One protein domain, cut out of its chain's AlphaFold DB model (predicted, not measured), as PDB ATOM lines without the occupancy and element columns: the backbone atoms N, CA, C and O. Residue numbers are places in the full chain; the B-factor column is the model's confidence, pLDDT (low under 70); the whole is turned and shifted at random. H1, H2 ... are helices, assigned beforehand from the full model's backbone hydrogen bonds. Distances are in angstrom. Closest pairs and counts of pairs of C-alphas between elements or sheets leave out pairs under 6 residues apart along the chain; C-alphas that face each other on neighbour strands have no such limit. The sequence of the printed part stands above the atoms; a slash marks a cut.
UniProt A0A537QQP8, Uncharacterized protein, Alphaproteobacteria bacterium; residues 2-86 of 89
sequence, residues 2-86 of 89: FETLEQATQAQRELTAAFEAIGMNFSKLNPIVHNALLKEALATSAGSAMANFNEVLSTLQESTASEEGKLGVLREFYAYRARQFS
ATOM      1  N   PHE A   2      44.248  39.172  -8.302       53.97
ATOM      2  CA  PHE A   2      44.543  38.659  -9.654       53.97
ATOM      3  C   PHE A   2      45.727  37.672  -9.683       53.97
ATOM      4  O   PHE A   2      45.619  36.621 -10.304       53.97
ATOM      5  N   GLU A   3      46.792  37.941  -8.919       60.66
ATOM      6  CA  GLU A   3      47.998  37.089  -8.863       60.66
ATOM      7  C   GLU A   3      47.708  35.649  -8.406       60.66
ATOM      8  O   GLU A   3      48.277  34.697  -8.931       60.66
ATOM      9  N   THR A   4      46.754  35.461  -7.492       74.56
ATOM     10  CA  THR A   4      46.379  34.138  -6.968       74.56
ATOM     11  C   THR A   4      45.654  33.273  -8.000       74.56
ATOM     12  O   THR A   4      45.777  32.051  -7.977       74.56
ATOM     13  N   LEU A   5      44.897  33.887  -8.918       81.81
ATOM     14  CA  LEU A   5      44.177  33.159  -9.965       81.81
ATOM     15  C   LEU A   5      45.130  32.723 -11.087       81.81
ATOM     16  O   LEU A   5      45.021  31.608 -11.598       81.81
ATOM     17  N   GLU A   6      46.083  33.584 -11.444       87.31
ATOM     18  CA  GLU A   6      47.131  33.268 -12.416       87.31
ATOM     19  C   GLU A   6      48.061  32.167 -11.894       87.31
ATOM     20  O   GLU A   6      48.304  31.196 -12.609       87.31
ATOM     21  N   GLN A   7      48.489  32.243 -10.628       85.62
ATOM     22  CA  GLN A   7      49.276  31.192  -9.972       85.62
ATOM     23  C   GLN A   7      48.522  29.858  -9.916       85.62
ATOM     24  O   GLN A   7      49.082  28.825 -10.283       85.62
ATOM     25  N   ALA A   8      47.239  29.869  -9.536       87.31
ATOM     26  CA  ALA A   8      46.399  28.668  -9.538       87.31
ATOM     27  C   ALA A   8      46.269  28.054 -10.938       87.31
ATOM     28  O   ALA A   8      46.377  26.838 -11.101       87.31
ATOM     29  N   THR A   9      46.088  28.894 -11.958       91.62
ATOM     30  CA  THR A   9      45.968  28.451 -13.351       91.62
ATOM     31  C   THR A   9      47.281  27.858 -13.856       91.62
ATOM     32  O   THR A   9      47.275  26.819 -14.520       91.62
ATOM     33  N   GLN A  10      48.410  28.488 -13.532       93.62
ATOM     34  CA  GLN A  10      49.732  28.009 -13.918       93.62
ATOM     35  C   GLN A  10      50.066  26.681 -13.231       93.62
ATOM     36  O   GLN A  10      50.398  25.716 -13.919       93.62
ATOM     37  N   ALA A  11      49.872  26.581 -11.912       93.50
ATOM     38  CA  ALA A  11      50.072  25.339 -11.166       93.50
ATOM     39  C   ALA A  11      49.198  24.198 -11.713       93.50
ATOM     40  O   ALA A  11      49.674  23.080 -11.897       93.50
ATOM     41  N   GLN A  12      47.934  24.478 -12.046       93.94
ATOM     42  CA  GLN A  12      47.042  23.481 -12.637       93.94
ATOM     43  C   GLN A  12      47.523  23.006 -14.016       93.94
ATOM     44  O   GLN A  12      47.436  21.812 -14.310       93.94
ATOM     45  N   ARG A  13      48.044  23.906 -14.861       95.69
ATOM     46  CA  ARG A  13      48.616  23.545 -16.170       95.69
ATOM     47  C   ARG A  13      49.866  22.685 -16.023       95.69
ATOM     48  O   ARG A  13      49.968  21.659 -16.688       95.69
ATOM     49  N   GLU A  14      50.780  23.078 -15.143       96.94
ATOM     50  CA  GLU A  14      52.021  22.342 -14.888       96.94
ATOM     51  C   GLU A  14      51.748  20.946 -14.327       96.94
ATOM     52  O   GLU A  14      52.304  19.967 -14.821       96.94
ATOM     53  N   LEU A  15      50.834  20.833 -13.356       96.44
ATOM     54  CA  LEU A  15      50.394  19.538 -12.839       96.44
ATOM     55  C   LEU A  15      49.732  18.699 -13.932       96.44
ATOM     56  O   LEU A  15      50.046  17.523 -14.063       96.44
ATOM     57  N   THR A  16      48.863  19.287 -14.758       96.94
ATOM     58  CA  THR A  16      48.224  18.554 -15.864       96.94
ATOM     59  C   THR A  16      49.268  17.966 -16.811       96.94
ATOM     60  O   THR A  16      49.234  16.764 -17.060       96.94
ATOM     61  N   ALA A  17      50.239  18.768 -17.254       96.44
ATOM     62  CA  ALA A  17      51.313  18.302 -18.128       96.44
ATOM     63  C   ALA A  17      52.181  17.214 -17.466       96.44
ATOM     64  O   ALA A  17      52.545  16.228 -18.107       96.44
ATOM     65  N   ALA A  18      52.489  17.357 -16.174       95.56
ATOM     66  CA  ALA A  18      53.294  16.381 -15.448       95.56
ATOM     67  C   ALA A  18      52.561  15.044 -15.230       95.56
ATOM     68  O   ALA A  18      53.174  13.982 -15.336       95.56
ATOM     69  N   PHE A  19      51.250  15.077 -14.976       95.81
ATOM     70  CA  PHE A  19      50.420  13.874 -14.891       95.81
ATOM     71  C   PHE A  19      50.237  13.207 -16.262       95.81
ATOM     72  O   PHE A  19      50.324  11.982 -16.360       95.81
ATOM     73  N   GLU A  20      50.048  13.987 -17.329       95.75
ATOM     74  CA  GLU A  20      49.965  13.461 -18.698       95.75
ATOM     75  C   GLU A  20      51.250  12.728 -19.103       95.75
ATOM     76  O   GLU A  20      51.178  11.660 -19.714       95.75
ATOM     77  N   ALA A  21      52.418  13.236 -18.693       94.19
ATOM     78  CA  ALA A  21      53.710  12.600 -18.949       94.19
ATOM     79  C   ALA A  21      53.850  11.201 -18.318       94.19
ATOM     80  O   ALA A  21      54.607  10.377 -18.830       94.19
ATOM     81  N   ILE A  22      53.105  10.909 -17.244       90.62
ATOM     82  CA  ILE A  22      53.043   9.579 -16.609       90.62
ATOM     83  C   ILE A  22      51.780   8.791 -16.997       90.62
ATOM     84  O   ILE A  22      51.465   7.773 -16.383       90.62
ATOM     85  N   GLY A  23      51.040   9.242 -18.017       93.00
ATOM     86  CA  GLY A  23      49.850   8.558 -18.532       93.00
ATOM     87  C   GLY A  23      48.601   8.697 -17.656       93.00
ATOM     88  O   GLY A  23      47.669   7.903 -17.783       93.00
ATOM     89  N   MET A  24      48.556   9.691 -16.768       93.50
ATOM     90  CA  MET A  24      47.437   9.945 -15.861       93.50
ATOM     91  C   MET A  24      46.735  11.265 -16.195       93.50
ATOM     92  O   MET A  24      47.343  12.217 -16.668       93.50
ATOM     93  N   ASN A  25      45.432  11.354 -15.920       94.06
ATOM     94  CA  ASN A  25      44.677  12.593 -16.106       94.06
ATOM     95  C   ASN A  25      44.472  13.285 -14.754       94.06
ATOM     96  O   ASN A  25      43.673  12.817 -13.940       94.06
ATOM     97  N   PHE A  26      45.164  14.410 -14.545       93.62
ATOM     98  CA  PHE A  26      45.105  15.176 -13.297       93.62
ATOM     99  C   PHE A  26      43.667  15.558 -12.912       93.62
ATOM    100  O   PHE A  26      43.245  15.339 -11.780       93.62
ATOM    101  N   SER A  27      42.863  16.037 -13.865       92.00
ATOM    102  CA  SER A  27      41.475  16.459 -13.619       92.00
ATOM    103  C   SER A  27      40.523  15.315 -13.258       92.00
ATOM    104  O   SER A  27      39.416  15.569 -12.788       92.00
ATOM    105  N   LYS A  28      40.925  14.058 -13.482       94.00
ATOM    106  CA  LYS A  28      40.141  12.862 -13.130       94.00
ATOM    107  C   LYS A  28      40.584  12.211 -11.820       94.00
ATOM    108  O   LYS A  28      40.045  11.166 -11.456       94.00
ATOM    109  N   LEU A  29      41.555  12.790 -11.116       90.94
ATOM    110  CA  LEU A  29      41.966  12.289  -9.810       90.94
ATOM    111  C   LEU A  29      40.838  12.408  -8.785       90.94
ATOM    112  O   LEU A  29      39.917  13.216  -8.911       90.94
ATOM    113  N   ASN A  30      40.955  11.623  -7.713       91.88
ATOM    114  CA  ASN A  30      40.106  11.797  -6.544       91.88
ATOM    115  C   ASN A  30      40.160  13.272  -6.078       91.88
ATOM    116  O   ASN A  30      41.265  13.802  -5.939       91.88
ATOM    117  N   PRO A  31      39.018  13.924  -5.782       90.94
ATOM    118  CA  PRO A  31      38.992  15.346  -5.431       90.94
ATOM    119  C   PRO A  31      39.895  15.730  -4.254       90.94
ATOM    120  O   PRO A  31      40.437  16.833  -4.231       90.94
ATOM    121  N   ILE A  32      40.091  14.827  -3.285       92.06
ATOM    122  CA  ILE A  32      40.982  15.054  -2.138       92.06
ATOM    123  C   ILE A  32      42.438  15.094  -2.601       92.06
ATOM    124  O   ILE A  32      43.163  16.017  -2.242       92.06
ATOM    125  N   VAL A  33      42.845  14.131  -3.431       93.38
ATOM    126  CA  VAL A  33      44.205  14.049  -3.984       93.38
ATOM    127  C   VAL A  33      44.478  15.236  -4.906       93.38
ATOM    128  O   VAL A  33      45.481  15.921  -4.737       93.38
ATOM    129  N   HIS A  34      43.548  15.542  -5.816       94.19
ATOM    130  CA  HIS A  34      43.640  16.700  -6.707       94.19
ATOM    131  C   HIS A  34      43.842  18.004  -5.926       94.19
ATOM    132  O   HIS A  34      44.767  18.766  -6.198       94.19
ATOM    133  N   ASN A  35      42.985  18.264  -4.932       92.19
ATOM    134  CA  ASN A  35      43.057  19.483  -4.133       92.19
ATOM    135  C   ASN A  35      44.360  19.571  -3.326       92.19
ATOM    136  O   ASN A  35      44.950  20.641  -3.235       92.19
ATOM    137  N   ALA A  36      44.821  18.456  -2.756       94.12
ATOM    138  CA  ALA A  36      46.067  18.417  -2.001       94.12
ATOM    139  C   ALA A  36      47.279  18.771  -2.872       94.12
ATOM    140  O   ALA A  36      48.080  19.616  -2.483       94.12
ATOM    141  N   LEU A  37      47.368  18.179  -4.066       94.81
ATOM    142  CA  LEU A  37      48.447  18.440  -5.019       94.81
ATOM    143  C   LEU A  37      48.428  19.882  -5.523       94.81
ATOM    144  O   LEU A  37      49.480  20.501  -5.630       94.81
ATOM    145  N   LEU A  38      47.241  20.435  -5.787       93.75
ATOM    146  CA  LEU A  38      47.117  21.831  -6.198       93.75
ATOM    147  C   LEU A  38      47.572  22.785  -5.086       93.75
ATOM    148  O   LEU A  38      48.331  23.710  -5.354       93.75
ATOM    149  N   LYS A  39      47.155  22.548  -3.835       92.44
ATOM    150  CA  LYS A  39      47.585  23.357  -2.681       92.44
ATOM    151  C   LYS A  39      49.088  23.278  -2.452       92.44
ATOM    152  O   LYS A  39      49.729  24.296  -2.227       92.44
ATOM    153  N   GLU A  40      49.650  22.083  -2.548       93.25
ATOM    154  CA  GLU A  40      51.088  21.892  -2.438       93.25
ATOM    155  C   GLU A  40      51.850  22.598  -3.561       93.25
ATOM    156  O   GLU A  40      52.851  23.261  -3.295       93.25
ATOM    157  N   ALA A  41      51.370  22.499  -4.802       93.94
ATOM    158  CA  ALA A  41      51.992  23.169  -5.935       93.94
ATOM    159  C   ALA A  41      51.941  24.696  -5.802       93.94
ATOM    160  O   ALA A  41      52.906  25.361  -6.163       93.94
ATOM    161  N   LEU A  42      50.855  25.237  -5.239       92.19
ATOM    162  CA  LEU A  42      50.718  26.666  -4.955       92.19
ATOM    163  C   LEU A  42      51.641  27.140  -3.828       92.19
ATOM    164  O   LEU A  42      52.171  28.243  -3.904       92.19
ATOM    165  N   ALA A  43      51.843  26.318  -2.798       91.25
ATOM    166  CA  ALA A  43      52.728  26.645  -1.682       91.25
ATOM    167  C   ALA A  43      54.216  26.419  -2.003       91.25
ATOM    168  O   ALA A  43      55.086  27.000  -1.356       91.25
ATOM    169  N   THR A  44      54.518  25.541  -2.963       91.88
ATOM    170  CA  THR A  44      55.885  25.128  -3.307       91.88
ATOM    171  C   THR A  44      56.123  25.203  -4.819       91.88
ATOM    172  O   THR A  44      56.526  26.246  -5.323       91.88
ATOM    173  N   SER A  45      55.906  24.107  -5.551       93.44
ATOM    174  CA  SER A  45      55.939  24.033  -7.012       93.44
ATOM    175  C   SER A  45      55.230  22.767  -7.506       93.44
ATOM    176  O   SER A  45      55.126  21.779  -6.770       93.44
ATOM    177  N   ALA A  46      54.803  22.741  -8.774       93.88
ATOM    178  CA  ALA A  46      54.250  21.529  -9.384       93.88
ATOM    179  C   ALA A  46      55.253  20.360  -9.381       93.88
ATOM    180  O   ALA A  46      54.865  19.214  -9.163       93.88
ATOM    181  N   GLY A  47      56.551  20.644  -9.551       93.94
ATOM    182  CA  GLY A  47      57.611  19.635  -9.481       93.94
ATOM    183  C   GLY A  47      57.713  18.977  -8.103       93.94
ATOM    184  O   GLY A  47      57.796  17.754  -8.017       93.94
ATOM    185  N   SER A  48      57.635  19.767  -7.028       93.94
ATOM    186  CA  SER A  48      57.633  19.253  -5.650       93.94
ATOM    187  C   SER A  48      56.405  18.385  -5.369       93.94
ATOM    188  O   SER A  48      56.543  17.282  -4.837       93.94
ATOM    189  N   ALA A  49      55.220  18.841  -5.790       95.44
ATOM    190  CA  ALA A  49      53.984  18.075  -5.651       95.44
ATOM    191  C   ALA A  49      54.051  16.732  -6.402       95.44
ATOM    192  O   ALA A  49      53.655  15.697  -5.868       95.44
ATOM    193  N   MET A  50      54.615  16.726  -7.614       95.75
ATOM    194  CA  MET A  50      54.800  15.510  -8.414       95.75
ATOM    195  C   MET A  50      55.840  14.554  -7.834       95.75
ATOM    196  O   MET A  50      55.627  13.344  -7.855       95.75
ATOM    197  N   ALA A  51      56.953  15.069  -7.306       94.69
ATOM    198  CA  ALA A  51      57.961  14.248  -6.642       94.69
ATOM    199  C   ALA A  51      57.358  13.502  -5.441       94.69
ATOM    200  O   ALA A  51      57.484  12.281  -5.361       94.69
ATOM    201  N   ASN A  52      56.613  14.211  -4.584       93.38
ATOM    202  CA  ASN A  52      55.894  13.598  -3.465       93.38
ATOM    203  C   ASN A  52      54.853  12.574  -3.944       93.38
ATOM    204  O   ASN A  52      54.712  11.504  -3.353       93.38
ATOM    205  N   PHE A  53      54.138  12.864  -5.034       94.38
ATOM    206  CA  PHE A  53      53.188  11.919  -5.615       94.38
ATOM    207  C   PHE A  53      53.833  10.621  -6.088       94.38
ATOM    208  O   PHE A  53      53.349   9.539  -5.746       94.38
ATOM    209  N   ASN A  54      54.946  10.718  -6.807       92.75
ATOM    210  CA  ASN A  54      55.677   9.555  -7.291       92.75
ATOM    211  C   ASN A  54      56.281   8.733  -6.144       92.75
ATOM    212  O   ASN A  54      56.234   7.507  -6.195       92.75
ATOM    213  N   GLU A  55      56.788   9.380  -5.092       93.25
ATOM    214  CA  GLU A  55      57.314   8.695  -3.904       93.25
ATOM    215  C   GLU A  55      56.227   7.877  -3.188       93.25
ATOM    216  O   GLU A  55      56.425   6.701  -2.863       93.25
ATOM    217  N   VAL A  56      55.038   8.462  -3.011       92.56
ATOM    218  CA  VAL A  56      53.889   7.767  -2.411       92.56
ATOM    219  C   VAL A  56      53.436   6.607  -3.290       92.56
ATOM    220  O   VAL A  56      53.184   5.519  -2.775       92.56
ATOM    221  N   LEU A  57      53.354   6.801  -4.611       90.69
ATOM    222  CA  LEU A  57      53.016   5.716  -5.530       90.69
ATOM    223  C   LEU A  57      54.034   4.573  -5.472       90.69
ATOM    224  O   LEU A  57      53.614   3.423  -5.379       90.69
ATOM    225  N   SER A  58      55.336   4.873  -5.469       92.12
ATOM    226  CA  SER A  58      56.395   3.861  -5.348       92.12
ATOM    227  C   SER A  58      56.248   3.070  -4.045       92.12
ATOM    228  O   SER A  58      56.239   1.841  -4.051       92.12
ATOM    229  N   THR A  59      56.011   3.770  -2.935       93.06
ATOM    230  CA  THR A  59      55.794   3.148  -1.619       93.06
ATOM    231  C   THR A  59      54.559   2.237  -1.615       93.06
ATOM    232  O   THR A  59      54.575   1.140  -1.057       93.06
ATOM    233  N   LEU A  60      53.465   2.657  -2.260       90.56
ATOM    234  CA  LEU A  60      52.244   1.853  -2.370       90.56
ATOM    235  C   LEU A  60      52.401   0.662  -3.325       90.56
ATOM    236  O   LEU A  60      51.747  -0.364  -3.123       90.56
ATOM    237  N   GLN A  61      53.249   0.766  -4.348       89.81
ATOM    238  CA  GLN A  61      53.562  -0.347  -5.248       89.81
ATOM    239  C   GLN A  61      54.324  -1.461  -4.526       89.81
ATOM    240  O   GLN A  61      54.028  -2.633  -4.749       89.81
ATOM    241  N   GLU A  62      55.234  -1.105  -3.620       92.56
ATOM    242  CA  GLU A  62      55.990  -2.055  -2.794       92.56
ATOM    243  C   GLU A  62      55.162  -2.650  -1.640       92.56
ATOM    244  O   GLU A  62      55.517  -3.682  -1.070       92.56
ATOM    245  N   SER A  63      54.030  -2.028  -1.300       91.69
ATOM    246  CA  SER A  63      53.149  -2.482  -0.226       91.69
ATOM    247  C   SER A  63      52.387  -3.764  -0.582       91.69
ATOM    248  O   SER A  63      51.781  -3.886  -1.650       91.69
ATOM    249  N   THR A  64      52.317  -4.689   0.381       93.25
ATOM    250  CA  THR A  64      51.518  -5.926   0.305       93.25
ATOM    251  C   THR A  64      50.042  -5.719   0.664       93.25
ATOM    252  O   THR A  64      49.291  -6.691   0.748       93.25
ATOM    253  N   ALA A  65      49.619  -4.481   0.943       90.50
ATOM    254  CA  ALA A  65      48.221  -4.165   1.220       90.50
ATOM    255  C   ALA A  65      47.326  -4.479   0.009       90.50
ATOM    256  O   ALA A  65      47.775  -4.477  -1.138       90.50
ATOM    257  N   SER A  66      46.035  -4.713   0.258       94.00
ATOM    258  CA  SER A  66      45.050  -4.804  -0.822       94.00
ATOM    259  C   SER A  66      44.953  -3.476  -1.579       94.00
ATOM    260  O   SER A  66      45.237  -2.415  -1.024       94.00
ATOM    261  N   GLU A  67      44.496  -3.517  -2.831       89.75
ATOM    262  CA  GLU A  67      44.266  -2.305  -3.633       89.75
ATOM    263  C   GLU A  67      43.331  -1.311  -2.928       89.75
ATOM    264  O   GLU A  67      43.606  -0.115  -2.880       89.75
ATOM    265  N   GLU A  68      42.271  -1.804  -2.285       90.62
ATOM    266  CA  GLU A  68      41.379  -0.971  -1.473       90.62
ATOM    267  C   GLU A  68      42.117  -0.323  -0.290       90.62
ATOM    268  O   GLU A  68      41.948   0.870  -0.032       90.62
ATOM    269  N   GLY A  69      43.000  -1.072   0.379       90.88
ATOM    270  CA  GLY A  69      43.851  -0.545   1.445       90.88
ATOM    271  C   GLY A  69      44.809   0.540   0.946       90.88
ATOM    272  O   GLY A  69      44.925   1.590   1.574       90.88
ATOM    273  N   LYS A  70      45.440   0.338  -0.218       90.50
ATOM    274  CA  LYS A  70      46.326   1.333  -0.845       90.50
ATOM    275  C   LYS A  70      45.578   2.618  -1.190       90.50
ATOM    276  O   LYS A  70      46.074   3.708  -0.909       90.50
ATOM    277  N   LEU A  71      44.369   2.505  -1.742       89.38
ATOM    278  CA  LEU A  71      43.510   3.655  -2.037       89.38
ATOM    279  C   LEU A  71      43.078   4.396  -0.764       89.38
ATOM    280  O   LEU A  71      43.044   5.628  -0.760       89.38
ATOM    281  N   GLY A  72      42.780   3.662   0.314       90.00
ATOM    282  CA  GLY A  72      42.496   4.230   1.632       90.00
ATOM    283  C   GLY A  72      43.667   5.056   2.163       90.00
ATOM    284  O   GLY A  72      43.501   6.244   2.443       90.00
ATOM    285  N   VAL A  73      44.865   4.465   2.190       90.94
ATOM    286  CA  VAL A  73      46.102   5.130   2.632       90.94
ATOM    287  C   VAL A  73      46.406   6.365   1.784       90.94
ATOM    288  O   VAL A  73      46.678   7.434   2.329       90.94
ATOM    289  N   LEU A  74      46.302   6.256   0.455       91.62
ATOM    290  CA  LEU A  74      46.520   7.375  -0.463       91.62
ATOM    291  C   LEU A  74      45.580   8.545  -0.141       91.62
ATOM    292  O   LEU A  74      46.007   9.697  -0.044       91.62
ATOM    293  N   ARG A  75      44.290   8.255   0.048       90.56
ATOM    294  CA  ARG A  75      43.283   9.272   0.357       90.56
ATOM    295  C   ARG A  75      43.550   9.944   1.701       90.56
ATOM    296  O   ARG A  75      43.436  11.166   1.783       90.56
ATOM    297  N   GLU A  76      43.872   9.179   2.739       91.81
ATOM    298  CA  GLU A  76      44.158   9.713   4.076       91.81
ATOM    299  C   GLU A  76      45.415  10.582   4.083       91.81
ATOM    300  O   GLU A  76      45.388  11.704   4.597       91.81
ATOM    301  N   PHE A  77      46.482  10.118   3.432       92.25
ATOM    302  CA  PHE A  77      47.725  10.866   3.288       92.25
ATOM    303  C   PHE A  77      47.498  12.222   2.610       92.25
ATOM    304  O   PHE A  77      47.912  13.262   3.124       92.25
ATOM    305  N   TYR A  78      46.771  12.245   1.490       93.75
ATOM    306  CA  TYR A  78      46.488  13.498   0.792       93.75
ATOM    307  C   TYR A  78      45.453  14.373   1.501       93.75
ATOM    308  O   TYR A  78      45.536  15.596   1.412       93.75
ATOM    309  N   ALA A  79      44.523  13.799   2.268       91.12
ATOM    310  CA  ALA A  79      43.657  14.586   3.145       91.12
ATOM    311  C   ALA A  79      44.473  15.325   4.218       91.12
ATOM    312  O   ALA A  79      44.189  16.489   4.508       91.12
ATOM    313  N   TYR A  80      45.495  14.671   4.778       91.44
ATOM    314  CA  TYR A  80      46.428  15.289   5.715       91.44
ATOM    315  C   TYR A  80      47.279  16.376   5.040       91.44
ATOM    316  O   TYR A  80      47.286  17.513   5.517       91.44
ATOM    317  N   ARG A  81      47.904  16.090   3.885       88.62
ATOM    318  CA  ARG A  81      48.693  17.098   3.142       88.62
ATOM    319  C   ARG A  81      47.867  18.309   2.730       88.62
ATOM    320  O   ARG A  81      48.327  19.437   2.872       88.62
ATOM    321  N   ALA A  82      46.625  18.111   2.282       89.06
ATOM    322  CA  ALA A  82      45.746  19.225   1.942       89.06
ATOM    323  C   ALA A  82      45.570  20.193   3.118       89.06
ATOM    324  O   ALA A  82      45.514  21.398   2.891       89.06
ATOM    325  N   ARG A  83      45.481  19.691   4.360       88.69
ATOM    326  CA  ARG A  83      45.388  20.528   5.568       88.69
ATOM    327  C   ARG A  83      46.703  21.245   5.850       88.69
ATOM    328  O   ARG A  83      46.676  22.447   6.053       88.69
ATOM    329  N   GLN A  84      47.831  20.541   5.756       88.25
ATOM    330  CA  GLN A  84      49.164  21.118   5.959       88.25
ATOM    331  C   GLN A  84      49.421  22.349   5.073       88.25
ATOM    332  O   GLN A  84      49.970  23.340   5.540       88.25
ATOM    333  N   PHE A  85      48.984  22.305   3.812       83.12
ATOM    334  CA  PHE A  85      49.123  23.421   2.868       83.12
ATOM    335  C   PHE A  85      47.906  24.360   2.825       83.12
ATOM    336  O   PHE A  85      47.881  25.289   2.025       83.12
ATOM    337  N   SER A  86      46.881  24.137   3.658       69.81
ATOM    338  CA  SER A  86      45.762  25.082   3.805       69.81
ATOM    339  C   SER A  86      46.091  26.245   4.733       69.81
ATOM    340  O   SER A  86      45.498  27.301   4.573       69.81
TER     341      SER A  86
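What this domain is: This is residues 2 to 86 of the 89 residues of an uncharacterized protein of Alphaproteobacteria bacterium (UniProt A0A537QQP8). The longest helix, H1, packs at a steep angle on the last residues of the short helix H2, which is in the middle of an elongated group of four helices. From H2 the helices H3 and H4 reach away as an up-and-down pair with a tight turn at the far end, while the first residues of H1 make the other end of the long axis. The 85 printed residues have four named helices, in the order H1, H2, H3, H4, and no named strand; the class is all helix. The whole is compact, with a radius of gyration of the C-alphas of 12.9 A, and the C-alphas span 46 by 27 by 19 A.

Where its parts are: H1 is residues 3 to 21, 27.1 A from first to last C-alpha, and begins with C-alpha 3 at (47.998, 37.089, -8.863). H2 is residues 31 to 43, 18.2 A long. H3 is residues 46 to 62, 24.5 A long, and begins with C-alpha 46 at (54.250, 21.529, -9.384). H4 is residues 67 to 84, 25.8 A long, and ends with C-alpha 84 at (49.164, 21.118, 5.959).

How they stand to each other: H2 is the hub, touching the three other helices. H1, with residues 7 to 15 alone, touches residues 38 to 42 of H2; the closest C-alphas are those of Ala 11 and Ala 41, 6.0 A apart. H1 and H2 run opposite ways at a steep tilt of 61 degrees. H1 also touches H3, with residues 11 to 19 alone against 46 to 50, at a steep tilt of 39 degrees, the same way; the closest C-alphas are those of Leu 15 and Ala 46, 5.5 A apart. H2 and H3 are a helical hairpin: residues 37 to 41 and 46 to 50 alone touch, opposite ways at a steep tilt of 44 degrees, with the C-alphas of Ala 41 and Ala 49 closest at 5.5 A. H2 touches H4 with 19 pairs of C-alphas within 8 A, the same way at a steep tilt of 38 degrees; the closest are those of Ala 36 and Ala 82, 4.0 A apart. H3 and H4 are close but not clearly touching, opposite ways at a shallow tilt of 30 degrees, and their closest C-alphas are those of Leu 60 and Lys 70, 6.1 A apart. H2, H3 and H4 form an up-and-down bundle, each helix running against the one before it in the chain. H1 and H4 are apart. In H1, H2, H3 and H4 every O i to N i+4 pair is within hydrogen-bond range.

The domain as a whole: The two C-alphas farthest apart are those of Phe 2 and Thr 64, 46.2 A. The printed part, residues 2 to 86, has no cut. The links from H2 to H3 and from H3 to H4 are tight, the link from H1 to H2, with 9 residues, is short, and no link is long. The mean pLDDT of the printed part is 90.9, and residues 2, 3 and 86 are under 70.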